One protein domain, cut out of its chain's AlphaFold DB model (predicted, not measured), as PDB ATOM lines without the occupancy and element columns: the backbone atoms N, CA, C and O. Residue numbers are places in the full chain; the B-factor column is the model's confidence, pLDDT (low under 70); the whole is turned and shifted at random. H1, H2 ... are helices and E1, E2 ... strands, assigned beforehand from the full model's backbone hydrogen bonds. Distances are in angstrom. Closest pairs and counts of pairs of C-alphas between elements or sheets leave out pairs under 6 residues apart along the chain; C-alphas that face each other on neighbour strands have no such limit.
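What this domain is: This is residues 5 to 105 of the 159 residues of the protein "Regulatory protein RecX" of Firmicutes bacterium ADurb.Bin099 (UniProt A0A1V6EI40). Two lobes share one long helix, H2: at one end, residues 47 to 61 of H2 pack on a small curled sheet with H1 beside it, and at the other, the hairpin of H3 and H4 packs on residues 55 to 66 of H2. The printed part has 101 residues, with four named helices and four named strands in the order E1, E2, E3, H1, E4, H2, H3, H4, class mixed. The antiparallel sheet runs E3, E2, E1, E4. The outline is elongated, 44 by 23 by 22 A, yet only just compact, close to loose, with a radius of gyration of the C-alphas of 15.2 A.

Where its parts are: Find C-alpha 5 at (-31.476, -7.682, -12.565); from there E1 runs 21.3 A to residue 13, bending by 66 degrees at residue 8. Next come E2, residues 16 to 21, E3, residues 26 to 29, H1, residues 31 to 36, and E4, residues 44 to 46. H2, residues 47 to 70, spans 34.8 A. H3, residues 77 to 85, precedes H4, residues 91 to 103, which ends at C-alpha 103, (-46.562, -39.259, -3.167).

How they stand to each other: In the strongly twisted sheet, E1, E2 and E3 form a meander, each strand the antiparallel neighbour of the one before; look at N 11 and O 18, 2.9 A, and N 19 and O 27, 2.9 A. E4 pairs with E1 at N 5 and O 45, 2.8 A. H2 is on the sheet, over E3, with C-alphas 29 and 57 closest at 5.7 A; H1 is over none. H1 and H2 only just touch, with 3 pairs of C-alphas within 8 A, the closest those of Thr 33 and Thr 57, 6.6 A. H2 touches H4, closest C-alphas Ala 59 and Ala 93, 4.3 A, at a steep tilt of 52 degrees, the same way. Every O i to N i+4 pair in H1, H2, H3 and H4 is within hydrogen-bond range.

The domain as a whole: The farthest C-alphas, Ser 22 and Lys 74, are 45.2 A apart. The printed part has no cut and no long link, and no printed residue is under 70 in pLDDT.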
ATOM      1  N   LEU A   5     -32.919  -7.505 -12.525       89.50
ATOM      2  CA  LEU A   5     -31.476  -7.682 -12.565       89.50
ATOM      3  C   LEU A   5     -31.058  -8.247 -13.920       89.50
ATOM      4  O   LEU A   5     -31.654  -9.203 -14.418       89.50
ATOM      5  N   ASN A   6     -30.022  -7.654 -14.513       92.75
ATOM      6  CA  ASN A   6     -29.477  -8.097 -15.792       92.75
ATOM      7  C   ASN A   6     -28.447  -9.211 -15.581       92.75
ATOM      8  O   ASN A   6     -27.588  -9.098 -14.705       92.75
ATOM      9  N   ILE A   7     -28.511 -10.267 -16.389       94.12
ATOM     10  CA  ILE A   7     -27.574 -11.390 -16.352       94.12
ATOM     11  C   ILE A   7     -26.319 -11.015 -17.143       94.12
ATOM     12  O   ILE A   7     -26.317 -10.990 -18.374       94.12
ATOM     13  N   VAL A   8     -25.218 -10.784 -16.432       94.50
ATOM     14  CA  VAL A   8     -23.930 -10.384 -17.021       94.50
ATOM     15  C   VAL A   8     -23.090 -11.596 -17.415       94.50
ATOM     16  O   VAL A   8     -22.335 -11.549 -18.385       94.50
ATOM     17  N   LYS A   9     -23.207 -12.702 -16.673       93.38
ATOM     18  CA  LYS A   9     -22.405 -13.908 -16.906       93.38
ATOM     19  C   LYS A   9     -23.206 -15.173 -16.625       93.38
ATOM     20  O   LYS A   9     -24.002 -15.211 -15.690       93.38
ATOM     21  N   ARG A  10     -22.938 -16.218 -17.411       94.31
ATOM     22  CA  ARG A  10     -23.465 -17.576 -17.223       94.31
ATOM     23  C   ARG A  10     -22.291 -18.546 -17.181       94.31
ATOM     24  O   ARG A  10     -21.477 -18.562 -18.101       94.31
ATOM     25  N   GLU A  11     -22.188 -19.323 -16.113       94.75
ATOM     26  CA  GLU A  11     -21.132 -20.316 -15.919       94.75
ATOM     27  C   GLU A  11     -21.754 -21.695 -15.722       94.75
ATOM     28  O   GLU A  11     -22.775 -21.823 -15.052       94.75
ATOM     29  N   VAL A  12     -21.131 -22.725 -16.294       92.62
ATOM     30  CA  VAL A  12     -21.556 -24.118 -16.119       92.62
ATOM     31  C   VAL A  12     -20.700 -24.757 -15.030       92.62
ATOM     32  O   VAL A  12     -19.473 -24.788 -15.135       92.62
ATOM     33  N   LEU A  13     -21.340 -25.297 -13.996       88.88
ATOM     34  CA  LEU A  13     -20.706 -26.070 -12.934       88.88
ATOM     35  C   LEU A  13     -21.141 -27.536 -13.035       88.88
ATOM     36  O   LEU A  13     -22.153 -27.954 -12.474       88.88
ATOM     37  N   LYS A  14     -20.329 -28.342 -13.728       85.56
ATOM     38  CA  LYS A  14     -20.645 -29.733 -14.102       85.56
ATOM     39  C   LYS A  14     -21.917 -29.816 -14.955       85.56
ATOM     40  O   LYS A  14     -21.803 -29.818 -16.171       85.56
ATOM     41  N   LYS A  15     -23.084 -29.913 -14.317       86.19
ATOM     42  CA  LYS A  15     -24.411 -29.962 -14.954       86.19
ATOM     43  C   LYS A  15     -25.305 -28.785 -14.561       86.19
ATOM     44  O   LYS A  15     -26.283 -28.521 -15.241       86.19
ATOM     45  N   ASP A  16     -24.960 -28.091 -13.484       90.06
ATOM     46  CA  ASP A  16     -25.731 -26.969 -12.967       90.06
ATOM     47  C   ASP A  16     -25.160 -25.644 -13.491       90.06
ATOM     48  O   ASP A  16     -24.086 -25.605 -14.099       90.06
ATOM     49  N   TYR A  17     -25.868 -24.545 -13.248       93.12
ATOM     50  CA  TYR A  17     -25.557 -23.227 -13.790       93.12
ATOM     51  C   TYR A  17     -25.405 -22.188 -12.680       93.12
ATOM     52  O   TYR A  17     -26.105 -22.211 -11.669       93.12
ATOM     53  N   ILE A  18     -24.495 -21.239 -12.889       94.75
ATOM     54  CA  ILE A  18     -24.342 -20.046 -12.054       94.75
ATOM     55  C   ILE A  18     -24.585 -18.825 -12.932       94.75
ATOM     56  O   ILE A  18     -23.865 -18.593 -13.906       94.75
ATOM     57  N   LEU A  19     -25.586 -18.027 -12.571       94.19
ATOM     58  CA  LEU A  19     -25.799 -16.702 -13.140       94.19
ATOM     59  C   LEU A  19     -25.109 -15.666 -12.259       94.19
ATOM     60  O   LEU A  19     -25.241 -15.716 -11.038       94.19
ATOM     61  N   THR A  20     -24.391 -14.727 -12.870       94.75
ATOM     62  CA  THR A  20     -23.914 -13.512 -12.193       94.75
ATOM     63  C   THR A  20     -24.681 -12.319 -12.740       94.75
ATOM     64  O   THR A  20     -24.721 -12.123 -13.960       94.75
ATOM     65  N   PHE A  21     -25.279 -11.535 -11.848       94.06
ATOM     66  CA  PHE A  21     -26.069 -10.359 -12.197       94.06
ATOM     67  C   PHE A  21     -25.249  -9.066 -12.167       94.06
ATOM     68  O   PHE A  21     -24.103  -9.037 -11.717       94.06
ATOM     69  N   SER A  22     -25.847  -7.976 -12.652       92.06
ATOM     70  CA  SER A  22     -25.238  -6.639 -12.723       92.06
ATOM     71  C   SER A  22     -24.837  -6.041 -11.373       92.06
ATOM     72  O   SER A  22     -23.960  -5.185 -11.327       92.06
ATOM     73  N   ASP A  23     -25.453  -6.486 -10.283       91.62
ATOM     74  CA  ASP A  23     -25.128  -6.101  -8.905       91.62
ATOM     75  C   ASP A  23     -24.073  -7.022  -8.253       91.62
ATOM     76  O   ASP A  23     -23.829  -6.939  -7.051       91.62
ATOM     77  N   ASN A  24     -23.432  -7.893  -9.044       89.44
ATOM     78  CA  ASN A  24     -22.512  -8.955  -8.623       89.44
ATOM     79  C   ASN A  24     -23.133 -10.067  -7.760       89.44
ATOM     80  O   ASN A  24     -22.397 -10.938  -7.280       89.44
ATOM     81  N   THR A  25     -24.457 -10.099  -7.582       91.81
ATOM     82  CA  THR A  25     -25.109 -11.247  -6.948       91.81
ATOM     83  C   THR A  25     -25.012 -12.475  -7.846       91.81
ATOM     84  O   THR A  25     -24.873 -12.387  -9.073       91.81
ATOM     85  N   LYS A  26     -25.032 -13.651  -7.215       93.38
ATOM     86  CA  LYS A  26     -24.958 -14.934  -7.907       93.38
ATOM     87  C   LYS A  26     -26.173 -15.776  -7.582       93.38
ATOM     88  O   LYS A  26     -26.558 -15.885  -6.421       93.38
ATOM     89  N   LEU A  27     -26.715 -16.417  -8.605       92.88
ATOM     90  CA  LEU A  27     -27.797 -17.380  -8.481       92.88
ATOM     91  C   LEU A  27     -27.327 -18.729  -9.001       92.88
ATOM     92  O   LEU A  27     -26.912 -18.850 -10.154       92.88
ATOM     93  N   PHE A  28     -27.387 -19.728  -8.130       92.44
ATOM     94  CA  PHE A  28     -27.191 -21.116  -8.506       92.44
ATOM     95  C   PHE A  28     -28.518 -21.694  -8.993       92.44
ATOM     96  O   PHE A  28     -29.539 -21.506  -8.335       92.44
ATOM     97  N   ILE A  29     -28.496 -22.390 -10.127       92.62
ATOM     98  CA  ILE A  29     -29.675 -22.984 -10.759       92.62
ATOM     99  C   ILE A  29     -29.317 -24.398 -11.187       92.62
ATOM    100  O   ILE A  29     -28.304 -24.603 -11.857       92.62
ATOM    101  N   ASP A  30     -30.135 -25.378 -10.821       90.44
ATOM    102  CA  ASP A  30     -29.932 -26.734 -11.317       90.44
ATOM    103  C   ASP A  30     -30.387 -26.882 -12.781       90.44
ATOM    104  O   ASP A  30     -31.213 -26.112 -13.273       90.44
ATOM    105  N   GLU A  31     -29.842 -27.878 -13.480       90.69
ATOM    106  CA  GLU A  31     -30.098 -28.119 -14.911       90.69
ATOM    107  C   GLU A  31     -31.593 -28.113 -15.277       90.69
ATOM    108  O   GLU A  31     -32.005 -27.462 -16.237       90.69
ATOM    109  N   GLU A  32     -32.419 -28.805 -14.490       88.19
ATOM    110  CA  GLU A  32     -33.846 -28.973 -14.771       88.19
ATOM    111  C   GLU A  32     -34.578 -27.630 -14.695       88.19
ATOM    112  O   GLU A  32     -35.277 -27.248 -15.635       88.19
ATOM    113  N   THR A  33     -34.340 -26.872 -13.622       90.62
ATOM    114  CA  THR A  33     -34.912 -25.535 -13.414       90.62
ATOM    115  C   THR A  33     -34.457 -24.553 -14.499       90.62
ATOM    116  O   THR A  33     -35.263 -23.769 -15.007       90.62
ATOM    117  N   TYR A  34     -33.186 -24.620 -14.910       92.06
ATOM    118  CA  TYR A  34     -32.623 -23.747 -15.943       92.06
ATOM    119  C   TYR A  34     -33.346 -23.893 -17.290       92.06
ATOM    120  O   TYR A  34     -33.703 -22.892 -17.922       92.06
ATOM    121  N   PHE A  35     -33.602 -25.134 -17.714       92.25
ATOM    122  CA  PHE A  35     -34.326 -25.407 -18.956       92.25
ATOM    123  C   PHE A  35     -35.835 -25.204 -18.812       92.25
ATOM    124  O   PHE A  35     -36.440 -24.607 -19.701       92.25
ATOM    125  N   GLN A  36     -36.437 -25.625 -17.693       90.25
ATOM    126  CA  GLN A  36     -37.879 -25.497 -17.456       90.25
ATOM    127  C   GLN A  36     -38.356 -24.044 -17.571       90.25
ATOM    128  O   GLN A  36     -39.395 -23.778 -18.174       90.25
ATOM    129  N   TYR A  37     -37.589 -23.097 -17.030       90.81
ATOM    130  CA  TYR A  37     -37.919 -21.672 -17.072       90.81
ATOM    131  C   TYR A  37     -37.332 -20.928 -18.280       90.81
ATOM    132  O   TYR A  37     -37.426 -19.699 -18.348       90.81
ATOM    133  N   CYS A  38     -36.736 -21.652 -19.236       92.44
ATOM    134  CA  CYS A  38     -36.106 -21.092 -20.433       92.44
ATOM    135  C   CYS A  38     -35.092 -19.978 -20.108       92.44
ATOM    136  O   CYS A  38     -35.031 -18.952 -20.783       92.44
ATOM    137  N   ILE A  39     -34.298 -20.156 -19.046       92.56
ATOM    138  CA  ILE A  39     -33.366 -19.129 -18.546       92.56
ATOM    139  C   ILE A  39     -32.270 -18.800 -19.573       92.56
ATOM    140  O   ILE A  39     -31.718 -17.699 -19.571       92.56
ATOM    141  N   TYR A  40     -31.975 -19.730 -20.482       90.44
ATOM    142  CA  TYR A  40     -31.044 -19.527 -21.593       90.44
ATOM    143  C   TYR A  40     -31.451 -18.396 -22.549       90.44
ATOM    144  O   TYR A  40     -30.571 -17.819 -23.179       90.44
ATOM    145  N   ASP A  41     -32.743 -18.062 -22.620       92.81
ATOM    146  CA  ASP A  41     -33.299 -17.028 -23.507       92.81
ATOM    147  C   ASP A  41     -33.694 -15.745 -22.749       92.81
ATOM    148  O   ASP A  41     -34.336 -14.843 -23.280       92.81
ATOM    149  N   LYS A  42     -33.345 -15.650 -21.459       91.44
ATOM    150  CA  LYS A  42     -33.644 -14.476 -20.630       91.44
ATOM    151  C   LYS A  42     -32.404 -13.622 -20.449       91.44
ATOM    152  O   LYS A  42     -31.355 -14.135 -20.069       91.44
ATOM    153  N   GLU A  43     -32.545 -12.316 -20.642       90.69
ATOM    154  CA  GLU A  43     -31.496 -11.327 -20.356       90.69
ATOM    155  C   GLU A  43     -31.645 -10.726 -18.955       90.69
ATOM    156  O   GLU A  43     -30.650 -10.537 -18.261       90.69
ATOM    157  N   THR A  44     -32.880 -10.506 -18.496       92.38
ATOM    158  CA  THR A  44     -33.179  -9.968 -17.164       92.38
ATOM    159  C   THR A  44     -34.109 -10.886 -16.373       92.38
ATOM    160  O   THR A  44     -34.918 -11.622 -16.943       92.38
ATOM    161  N   LEU A  45     -33.999 -10.847 -15.043       92.19
ATOM    162  CA  LEU A  45     -34.886 -11.555 -14.113       92.19
ATOM    163  C   LEU A  45     -35.366 -10.592 -13.027       92.19
ATOM    164  O   LEU A  45     -34.585  -9.770 -12.552       92.19
ATOM    165  N   SER A  46     -36.637 -10.680 -12.631       92.62
ATOM    166  CA  SER A  46     -37.132  -9.912 -11.485       92.62
ATOM    167  C   SER A  46     -36.657 -10.518 -10.165       92.62
ATOM    168  O   SER A  46     -36.467 -11.730 -10.084       92.62
ATOM    169  N   ALA A  47     -36.534  -9.705  -9.114       88.69
ATOM    170  CA  ALA A  47     -36.184 -10.182  -7.771       88.69
ATOM    171  C   ALA A  47     -37.115 -11.310  -7.282       88.69
ATOM    172  O   ALA A  47     -36.647 -12.352  -6.835       88.69
ATOM    173  N   THR A  48     -38.426 -11.159  -7.485       90.56
ATOM    174  CA  THR A  48     -39.426 -12.189  -7.149       90.56
ATOM    175  C   THR A  48     -39.209 -13.506  -7.893       90.56
ATOM    176  O   THR A  48     -39.404 -14.580  -7.334       90.56
ATOM    177  N   PHE A  49     -38.791 -13.440  -9.158       92.38
ATOM    178  CA  PHE A  49     -38.545 -14.629  -9.967       92.38
ATOM    179  C   PHE A  49     -37.204 -15.281  -9.616       92.38
ATOM    180  O   PHE A  49     -37.065 -16.497  -9.692       92.38
ATOM    181  N   ILE A  50     -36.220 -14.488  -9.187       91.88
ATOM    182  CA  ILE A  50     -34.962 -14.997  -8.631       91.88
ATOM    183  C   ILE A  50     -35.234 -15.799  -7.358       91.88
ATOM    184  O   ILE A  50     -34.732 -16.915  -7.251       91.88
ATOM    185  N   GLU A  51     -36.053 -15.278  -6.441       91.44
ATOM    186  CA  GLU A  51     -36.474 -16.009  -5.237       91.44
ATOM    187  C   GLU A  51     -37.204 -17.313  -5.595       91.44
ATOM    188  O   GLU A  51     -36.880 -18.367  -5.052       91.44
ATOM    189  N   GLU A  52     -38.118 -17.288  -6.574       91.81
ATOM    190  CA  GLU A  52     -38.799 -18.502  -7.046       91.81
ATOM    191  C   GLU A  52     -37.805 -19.554  -7.570       91.81
ATOM    192  O   GLU A  52     -37.904 -20.736  -7.231       91.81
ATOM    193  N   ILE A  53     -36.820 -19.136  -8.373       92.56
ATOM    194  CA  ILE A  53     -35.781 -20.033  -8.890       92.56
ATOM    195  C   ILE A  53     -34.918 -20.586  -7.750       92.56
ATOM    196  O   ILE A  53     -34.550 -21.763  -7.798       92.56
ATOM    197  N   GLN A  54     -34.592 -19.775  -6.739       91.75
ATOM    198  CA  GLN A  54     -33.837 -20.220  -5.565       91.75
ATOM    199  C   GLN A  54     -34.598 -21.303  -4.803       91.75
ATOM    200  O   GLN A  54     -34.053 -22.393  -4.615       91.75
ATOM    201  N   ASP A  55     -35.862 -21.045  -4.462       91.44
ATOM    202  CA  ASP A  55     -36.730 -21.994  -3.756       91.44
ATOM    203  C   ASP A  55     -36.863 -23.309  -4.549       91.44
ATOM    204  O   ASP A  55     -36.743 -24.408  -3.996       91.44
ATOM    205  N   LYS A  56     -37.048 -23.219  -5.876       91.00
ATOM    206  CA  LYS A  56     -37.140 -24.387  -6.768       91.00
ATOM    207  C   LYS A  56     -35.842 -25.192  -6.799       91.00
ATOM    208  O   LYS A  56     -35.864 -26.420  -6.689       91.00
ATOM    209  N   THR A  57     -34.718 -24.494  -6.936       91.81
ATOM    210  CA  THR A  57     -33.391 -25.105  -7.016       91.81
ATOM    211  C   THR A  57     -33.044 -25.801  -5.705       91.81
ATOM    212  O   THR A  57     -32.569 -26.939  -5.717       91.81
ATOM    213  N   GLU A  58     -33.327 -25.166  -4.566       93.19
ATOM    214  CA  GLU A  58     -33.122 -25.764  -3.248       93.19
ATOM    215  C   GLU A  58     -33.989 -27.017  -3.067       93.19
ATOM    216  O   GLU A  58     -33.473 -28.068  -2.681       93.19
ATOM    217  N   ALA A  59     -35.278 -26.958  -3.426       92.19
ATOM    218  CA  ALA A  59     -36.174 -28.113  -3.365       92.19
ATOM    219  C   ALA A  59     -35.673 -29.283  -4.234       92.19
ATOM    220  O   ALA A  59     -35.691 -30.441  -3.804       92.19
ATOM    221  N   MET A  60     -35.163 -28.995  -5.435       91.19
ATOM    222  CA  MET A  60     -34.615 -30.018  -6.325       91.19
ATOM    223  C   MET A  60     -33.320 -30.633  -5.778       91.19
ATOM    224  O   MET A  60     -33.136 -31.853  -5.821       91.19
ATOM    225  N   GLN A  61     -32.419 -29.820  -5.224       92.19
ATOM    226  CA  GLN A  61     -31.206 -30.312  -4.566       92.19
ATOM    227  C   GLN A  61     -31.529 -31.170  -3.341       92.19
ATOM    228  O   GLN A  61     -30.941 -32.244  -3.172       92.19
ATOM    229  N   CYS A  62     -32.487 -30.722  -2.526       96.06
ATOM    230  CA  CYS A  62     -33.010 -31.439  -1.369       96.06
ATOM    231  C   CYS A  62     -33.518 -32.826  -1.791       96.06
ATOM    232  O   CYS A  62     -33.056 -33.851  -1.280       96.06
ATOM    233  N   TYR A  63     -34.347 -32.878  -2.836       95.50
ATOM    234  CA  TYR A  63     -34.866 -34.125  -3.397       95.50
ATOM    235  C   TYR A  63     -33.770 -35.043  -3.957       95.50
ATOM    236  O   TYR A  63     -33.713 -36.225  -3.605       95.50
ATOM    237  N   LYS A  64     -32.842 -34.517  -4.771       93.56
ATOM    238  CA  LYS A  64     -31.693 -35.287  -5.286       93.56
ATOM    239  C   LYS A  64     -30.891 -35.896  -4.127       93.56
ATOM    240  O   LYS A  64     -30.504 -37.066  -4.185       93.56
ATOM    241  N   LYS A  65     -30.687 -35.141  -3.040       95.88
ATOM    242  CA  LYS A  65     -29.986 -35.618  -1.842       95.88
ATOM    243  C   LYS A  65     -30.759 -36.720  -1.116       95.88
ATOM    244  O   LYS A  65     -30.153 -37.718  -0.716       95.88
ATOM    245  N   ALA A  66     -32.073 -36.568  -0.988       97.44
ATOM    246  CA  ALA A  66     -32.943 -37.552  -0.361       97.44
ATOM    247  C   ALA A  66     -32.963 -38.884  -1.126       97.44
ATOM    248  O   ALA A  66     -32.812 -39.947  -0.523       97.44
ATOM    249  N   VAL A  67     -33.060 -38.840  -2.460       96.00
ATOM    250  CA  VAL A  67     -33.022 -40.041  -3.312       96.00
ATOM    251  C   VAL A  67     -31.709 -40.801  -3.133       96.00
ATOM    252  O   VAL A  67     -31.730 -42.016  -2.947       96.00
ATOM    253  N   VAL A  68     -30.571 -40.099  -3.106       95.81
ATOM    254  CA  VAL A  68     -29.267 -40.727  -2.829       95.81
ATOM    255  C   VAL A  68     -29.250 -41.379  -1.444       95.81
ATOM    256  O   VAL A  68     -28.716 -42.474  -1.286       95.81
ATOM    257  N   TYR A  69     -29.858 -40.753  -0.435       96.38
ATOM    258  CA  TYR A  69     -29.922 -41.327   0.910       96.38
ATOM    259  C   TYR A  69     -30.792 -42.595   0.986       96.38
ATOM    260  O   TYR A  69     -30.457 -43.527   1.723       96.38
ATOM    261  N   LEU A  70     -31.859 -42.673   0.183       95.56
ATOM    262  CA  LEU A  70     -32.717 -43.859   0.073       95.56
ATOM    263  C   LEU A  70     -32.023 -45.060  -0.583       95.56
ATOM    264  O   LEU A  70     -32.427 -46.196  -0.329       95.56
ATOM    265  N   LEU A  71     -30.950 -44.850  -1.357       94.12
ATOM    266  CA  LEU A  71     -30.138 -45.955  -1.892       94.12
ATOM    267  C   LEU A  71     -29.508 -46.799  -0.771       94.12
ATOM    268  O   LEU A  71     -29.323 -48.001  -0.932       94.12
ATOM    269  N   ASN A  72     -29.279 -46.204   0.405       91.50
ATOM    270  CA  ASN A  72     -28.777 -46.892   1.599       91.50
ATOM    271  C   ASN A  72     -29.900 -47.581   2.401       91.50
ATOM    272  O   ASN A  72     -29.800 -47.755   3.619       91.50
ATOM    273  N   GLY A  73     -31.019 -47.901   1.753       90.50
ATOM    274  CA  GLY A  73     -32.166 -48.584   2.337       90.50
ATOM    275  C   GLY A  73     -33.297 -47.654   2.768       90.50
ATOM    276  O   GLY A  73     -33.162 -46.428   2.801       90.50
ATOM    277  N   LYS A  74     -34.421 -48.267   3.152       91.38
ATOM    278  CA  LYS A  74     -35.647 -47.560   3.543       91.38
ATOM    279  C   LYS A  74     -35.414 -46.602   4.712       91.38
ATOM    280  O   LYS A  74     -34.598 -46.873   5.599       91.38
ATOM    281  N   LYS A  75     -36.140 -45.488   4.700       94.06
ATOM    282  CA  LYS A  75     -36.132 -44.455   5.738       94.06
ATOM    283  C   LYS A  75     -37.573 -44.105   6.094       94.06
ATOM    284  O   LYS A  75     -38.448 -44.223   5.241       94.06
ATOM    285  N   THR A  76     -37.771 -43.725   7.348       96.75
ATOM    286  CA  THR A  76     -39.014 -43.123   7.831       96.75
ATOM    287  C   THR A  76     -39.017 -41.634   7.517       96.75
ATOM    288  O   THR A  76     -37.948 -41.054   7.275       96.75
ATOM    289  N   GLU A  77     -40.193 -41.020   7.538       97.00
ATOM    290  CA  GLU A  77     -40.366 -39.592   7.285       97.00
ATOM    291  C   GLU A  77     -39.462 -38.748   8.190       97.00
ATOM    292  O   GLU A  77     -38.600 -38.019   7.695       97.00
ATOM    293  N   ASN A  78     -39.563 -38.927   9.512       96.62
ATOM    294  CA  ASN A  78     -38.788 -38.137  10.474       96.62
ATOM    295  C   ASN A  78     -37.276 -38.292  10.284       96.62
ATOM    296  O   ASN A  78     -36.520 -37.327  10.406       96.62
ATOM    297  N   ARG A  79     -36.802 -39.498   9.942       96.25
ATOM    298  CA  ARG A  79     -35.373 -39.719   9.672       96.25
ATOM    299  C   ARG A  79     -34.915 -39.042   8.390       96.25
ATOM    300  O   ARG A  79     -33.757 -38.629   8.321       96.25
ATOM    301  N   MET A  80     -35.773 -38.972   7.374       97.88
ATOM    302  CA  MET A  80     -35.471 -38.236   6.149       97.88
ATOM    303  C   MET A  80     -35.448 -36.730   6.418       97.88
ATOM    304  O   MET A  80     -34.482 -36.072   6.040       97.88
ATOM    305  N   ARG A  81     -36.451 -36.210   7.131       97.88
ATOM    306  CA  ARG A  81     -36.554 -34.798   7.511       97.88
ATOM    307  C   ARG A  81     -35.316 -34.338   8.285       97.88
ATOM    308  O   ARG A  81     -34.583 -33.478   7.801       97.88
ATOM    309  N   LEU A  82     -34.981 -35.031   9.376       96.75
ATOM    310  CA  LEU A  82     -33.789 -34.741  10.179       96.75
ATOM    311  C   LEU A  82     -32.491 -34.847   9.363       96.75
ATOM    312  O   LEU A  82     -31.549 -34.085   9.569       96.75
ATOM    313  N   TYR A  83     -32.404 -35.806   8.436       97.44
ATOM    314  CA  TYR A  83     -31.239 -35.924   7.562       97.44
ATOM    315  C   TYR A  83     -31.074 -34.692   6.663       97.44
ATOM    316  O   TYR A  83     -29.955 -34.196   6.544       97.44
ATOM    317  N   LEU A  84     -32.153 -34.208   6.044       97.88
ATOM    318  CA  LEU A  84     -32.122 -33.075   5.116       97.88
ATOM    319  C   LEU A  84     -31.886 -31.747   5.845       97.88
ATOM    320  O   LEU A  84     -31.039 -30.965   5.416       97.88
ATOM    321  N   GLU A  85     -32.524 -31.539   6.994       96.94
ATOM    322  CA  GLU A  85     -32.287 -30.368   7.849       96.94
ATOM    323  C   GLU A  85     -30.819 -30.300   8.302       96.94
ATOM    324  O   GLU A  85     -30.164 -29.269   8.166       96.94
ATOM    325  N   ASN A  86     -30.229 -31.433   8.706       97.25
ATOM    326  CA  ASN A  86     -28.799 -31.515   9.037       97.25
ATOM    327  C   ASN A  86     -27.865 -31.298   7.830       97.25
ATOM    328  O   ASN A  86     -26.656 -31.129   8.005       97.25
ATOM    329  N   LYS A  87     -28.381 -31.345   6.595       96.44
ATOM    330  CA  LYS A  87     -27.641 -30.948   5.385       96.44
ATOM    331  C   LYS A  87     -27.776 -29.463   5.061       96.44
ATOM    332  O   LYS A  87     -27.102 -29.022   4.133       96.44
ATOM    333  N   GLY A  88     -28.547 -28.716   5.847       95.69
ATOM    334  CA  GLY A  88     -28.705 -27.272   5.723       95.69
ATOM    335  C   GLY A  88     -29.823 -26.841   4.778       95.69
ATOM    336  O   GLY A  88     -29.838 -25.677   4.399       95.69
ATOM    337  N   PHE A  89     -30.727 -27.746   4.388       96.56
ATOM    338  CA  PHE A  89     -31.898 -27.375   3.589       96.56
ATOM    339  C   PHE A  89     -32.950 -26.678   4.457       96.56
ATOM    340  O   PHE A  89     -33.215 -27.103   5.585       96.56
ATOM    341  N   GLY A  90     -33.566 -25.629   3.916       94.81
ATOM    342  CA  GLY A  90     -34.638 -24.888   4.566       94.81
ATOM    343  C   GLY A  90     -35.936 -25.696   4.716       94.81
ATOM    344  O   GLY A  90     -36.191 -26.630   3.949       94.81
ATOM    345  N   PRO A  91     -36.814 -25.317   5.665       95.56
ATOM    346  CA  PRO A  91     -38.020 -26.081   5.997       95.56
ATOM    347  C   PRO A  91     -38.958 -26.260   4.799       95.56
ATOM    348  O   PRO A  91     -39.427 -27.367   4.557       95.56
ATOM    349  N   LYS A  92     -39.146 -25.219   3.974       94.75
ATOM    350  CA  LYS A  92     -39.965 -25.297   2.751       94.75
ATOM    351  C   LYS A  92     -39.456 -26.360   1.769       94.75
ATOM    352  O   LYS A  92     -40.245 -27.128   1.217       94.75
ATOM    353  N   ALA A  93     -38.141 -26.405   1.543       95.56
ATOM    354  CA  ALA A  93     -37.519 -27.372   0.645       95.56
ATOM    355  C   ALA A  93     -37.626 -28.798   1.205       95.56
ATOM    356  O   ALA A  93     -37.864 -29.743   0.450       95.56
ATOM    357  N   VAL A  94     -37.482 -28.957   2.524       97.81
ATOM    358  CA  VAL A  94     -37.652 -30.243   3.211       97.81
ATOM    359  C   VAL A  94     -39.102 -30.722   3.130       97.81
ATOM    360  O   VAL A  94     -39.320 -31.855   2.716       97.81
ATOM    361  N   ASP A  95     -40.085 -29.868   3.421       96.88
ATOM    362  CA  ASP A  95     -41.517 -30.196   3.331       96.88
ATOM    363  C   ASP A  95     -41.901 -30.646   1.919       96.88
ATOM    364  O   ASP A  95     -42.475 -31.719   1.729       96.88
ATOM    365  N   SER A  96     -41.515 -29.856   0.911       95.50
ATOM    366  CA  SER A  96     -41.753 -30.174  -0.500       95.50
ATOM    367  C   SER A  96     -41.115 -31.511  -0.897       95.50
ATOM    368  O   SER A  96     -41.747 -32.352  -1.541       95.50
ATOM    369  N   CYS A  97     -39.879 -31.757  -0.452       97.06
ATOM    370  CA  CYS A  97     -39.183 -33.014  -0.699       97.06
ATOM    371  C   CYS A  97     -39.890 -34.209  -0.039       97.06
ATOM    372  O   CYS A  97     -40.058 -35.243  -0.685       97.06
ATOM    373  N   ILE A  98     -40.280 -34.095   1.232       97.44
ATOM    374  CA  ILE A  98     -40.954 -35.167   1.973       97.44
ATOM    375  C   ILE A  98     -42.287 -35.520   1.313       97.44
ATOM    376  O   ILE A  98     -42.504 -36.693   1.005       97.44
ATOM    377  N   ASN A  99     -43.115 -34.519   1.007       96.94
ATOM    378  CA  ASN A  99     -44.403 -34.723   0.342       96.94
ATOM    379  C   ASN A  99     -44.226 -35.465  -0.982       96.94
ATOM    380  O   ASN A  99     -44.841 -36.508  -1.196       96.94
ATOM    381  N   ARG A 100     -43.286 -35.013  -1.821       96.50
ATOM    382  CA  ARG A 100     -42.978 -35.677  -3.092       96.50
ATOM    383  C   ARG A 100     -42.531 -37.131  -2.904       96.50
ATOM    384  O   ARG A 100     -42.925 -38.004  -3.671       96.50
ATOM    385  N   LEU A 101     -41.701 -37.426  -1.902       96.81
ATOM    386  CA  LEU A 101     -41.251 -38.798  -1.633       96.81
ATOM    387  C   LEU A 101     -42.383 -39.708  -1.142       96.81
ATOM    388  O   LEU A 101     -42.357 -40.905  -1.442       96.81
ATOM    389  N   ILE A 102     -43.342 -39.166  -0.393       96.62
ATOM    390  CA  ILE A 102     -44.535 -39.890   0.062       96.62
ATOM    391  C   ILE A 102     -45.471 -40.155  -1.122       96.62
ATOM    392  O   ILE A 102     -45.885 -41.296  -1.320       96.62
ATOM    393  N   GLU A 103     -45.737 -39.143  -1.954       97.06
ATOM    394  CA  GLU A 103     -46.562 -39.259  -3.167       97.06
ATOM    395  C   GLU A 103     -45.998 -40.289  -4.155       97.06
ATOM    396  O   GLU A 103     -46.733 -41.109  -4.703       97.06
ATOM    397  N   GLU A 104     -44.676 -40.311  -4.334       96.06
ATOM    398  CA  GLU A 104     -43.982 -41.307  -5.159       96.06
ATOM    399  C   GLU A 104     -43.870 -42.692  -4.479       96.06
ATOM    400  O   GLU A 104     -43.277 -43.617  -5.043       96.06
ATOM    401  N   GLY A 105     -44.384 -42.855  -3.253       95.25
ATOM    402  CA  GLY A 105     -44.356 -44.108  -2.490       95.25
ATOM    403  C   GLY A 105     -42.962 -44.541  -2.020       95.25
ATOM    404  O   GLY A 105     -42.759 -45.694  -1.621       95.25
TER     405      GLY A 105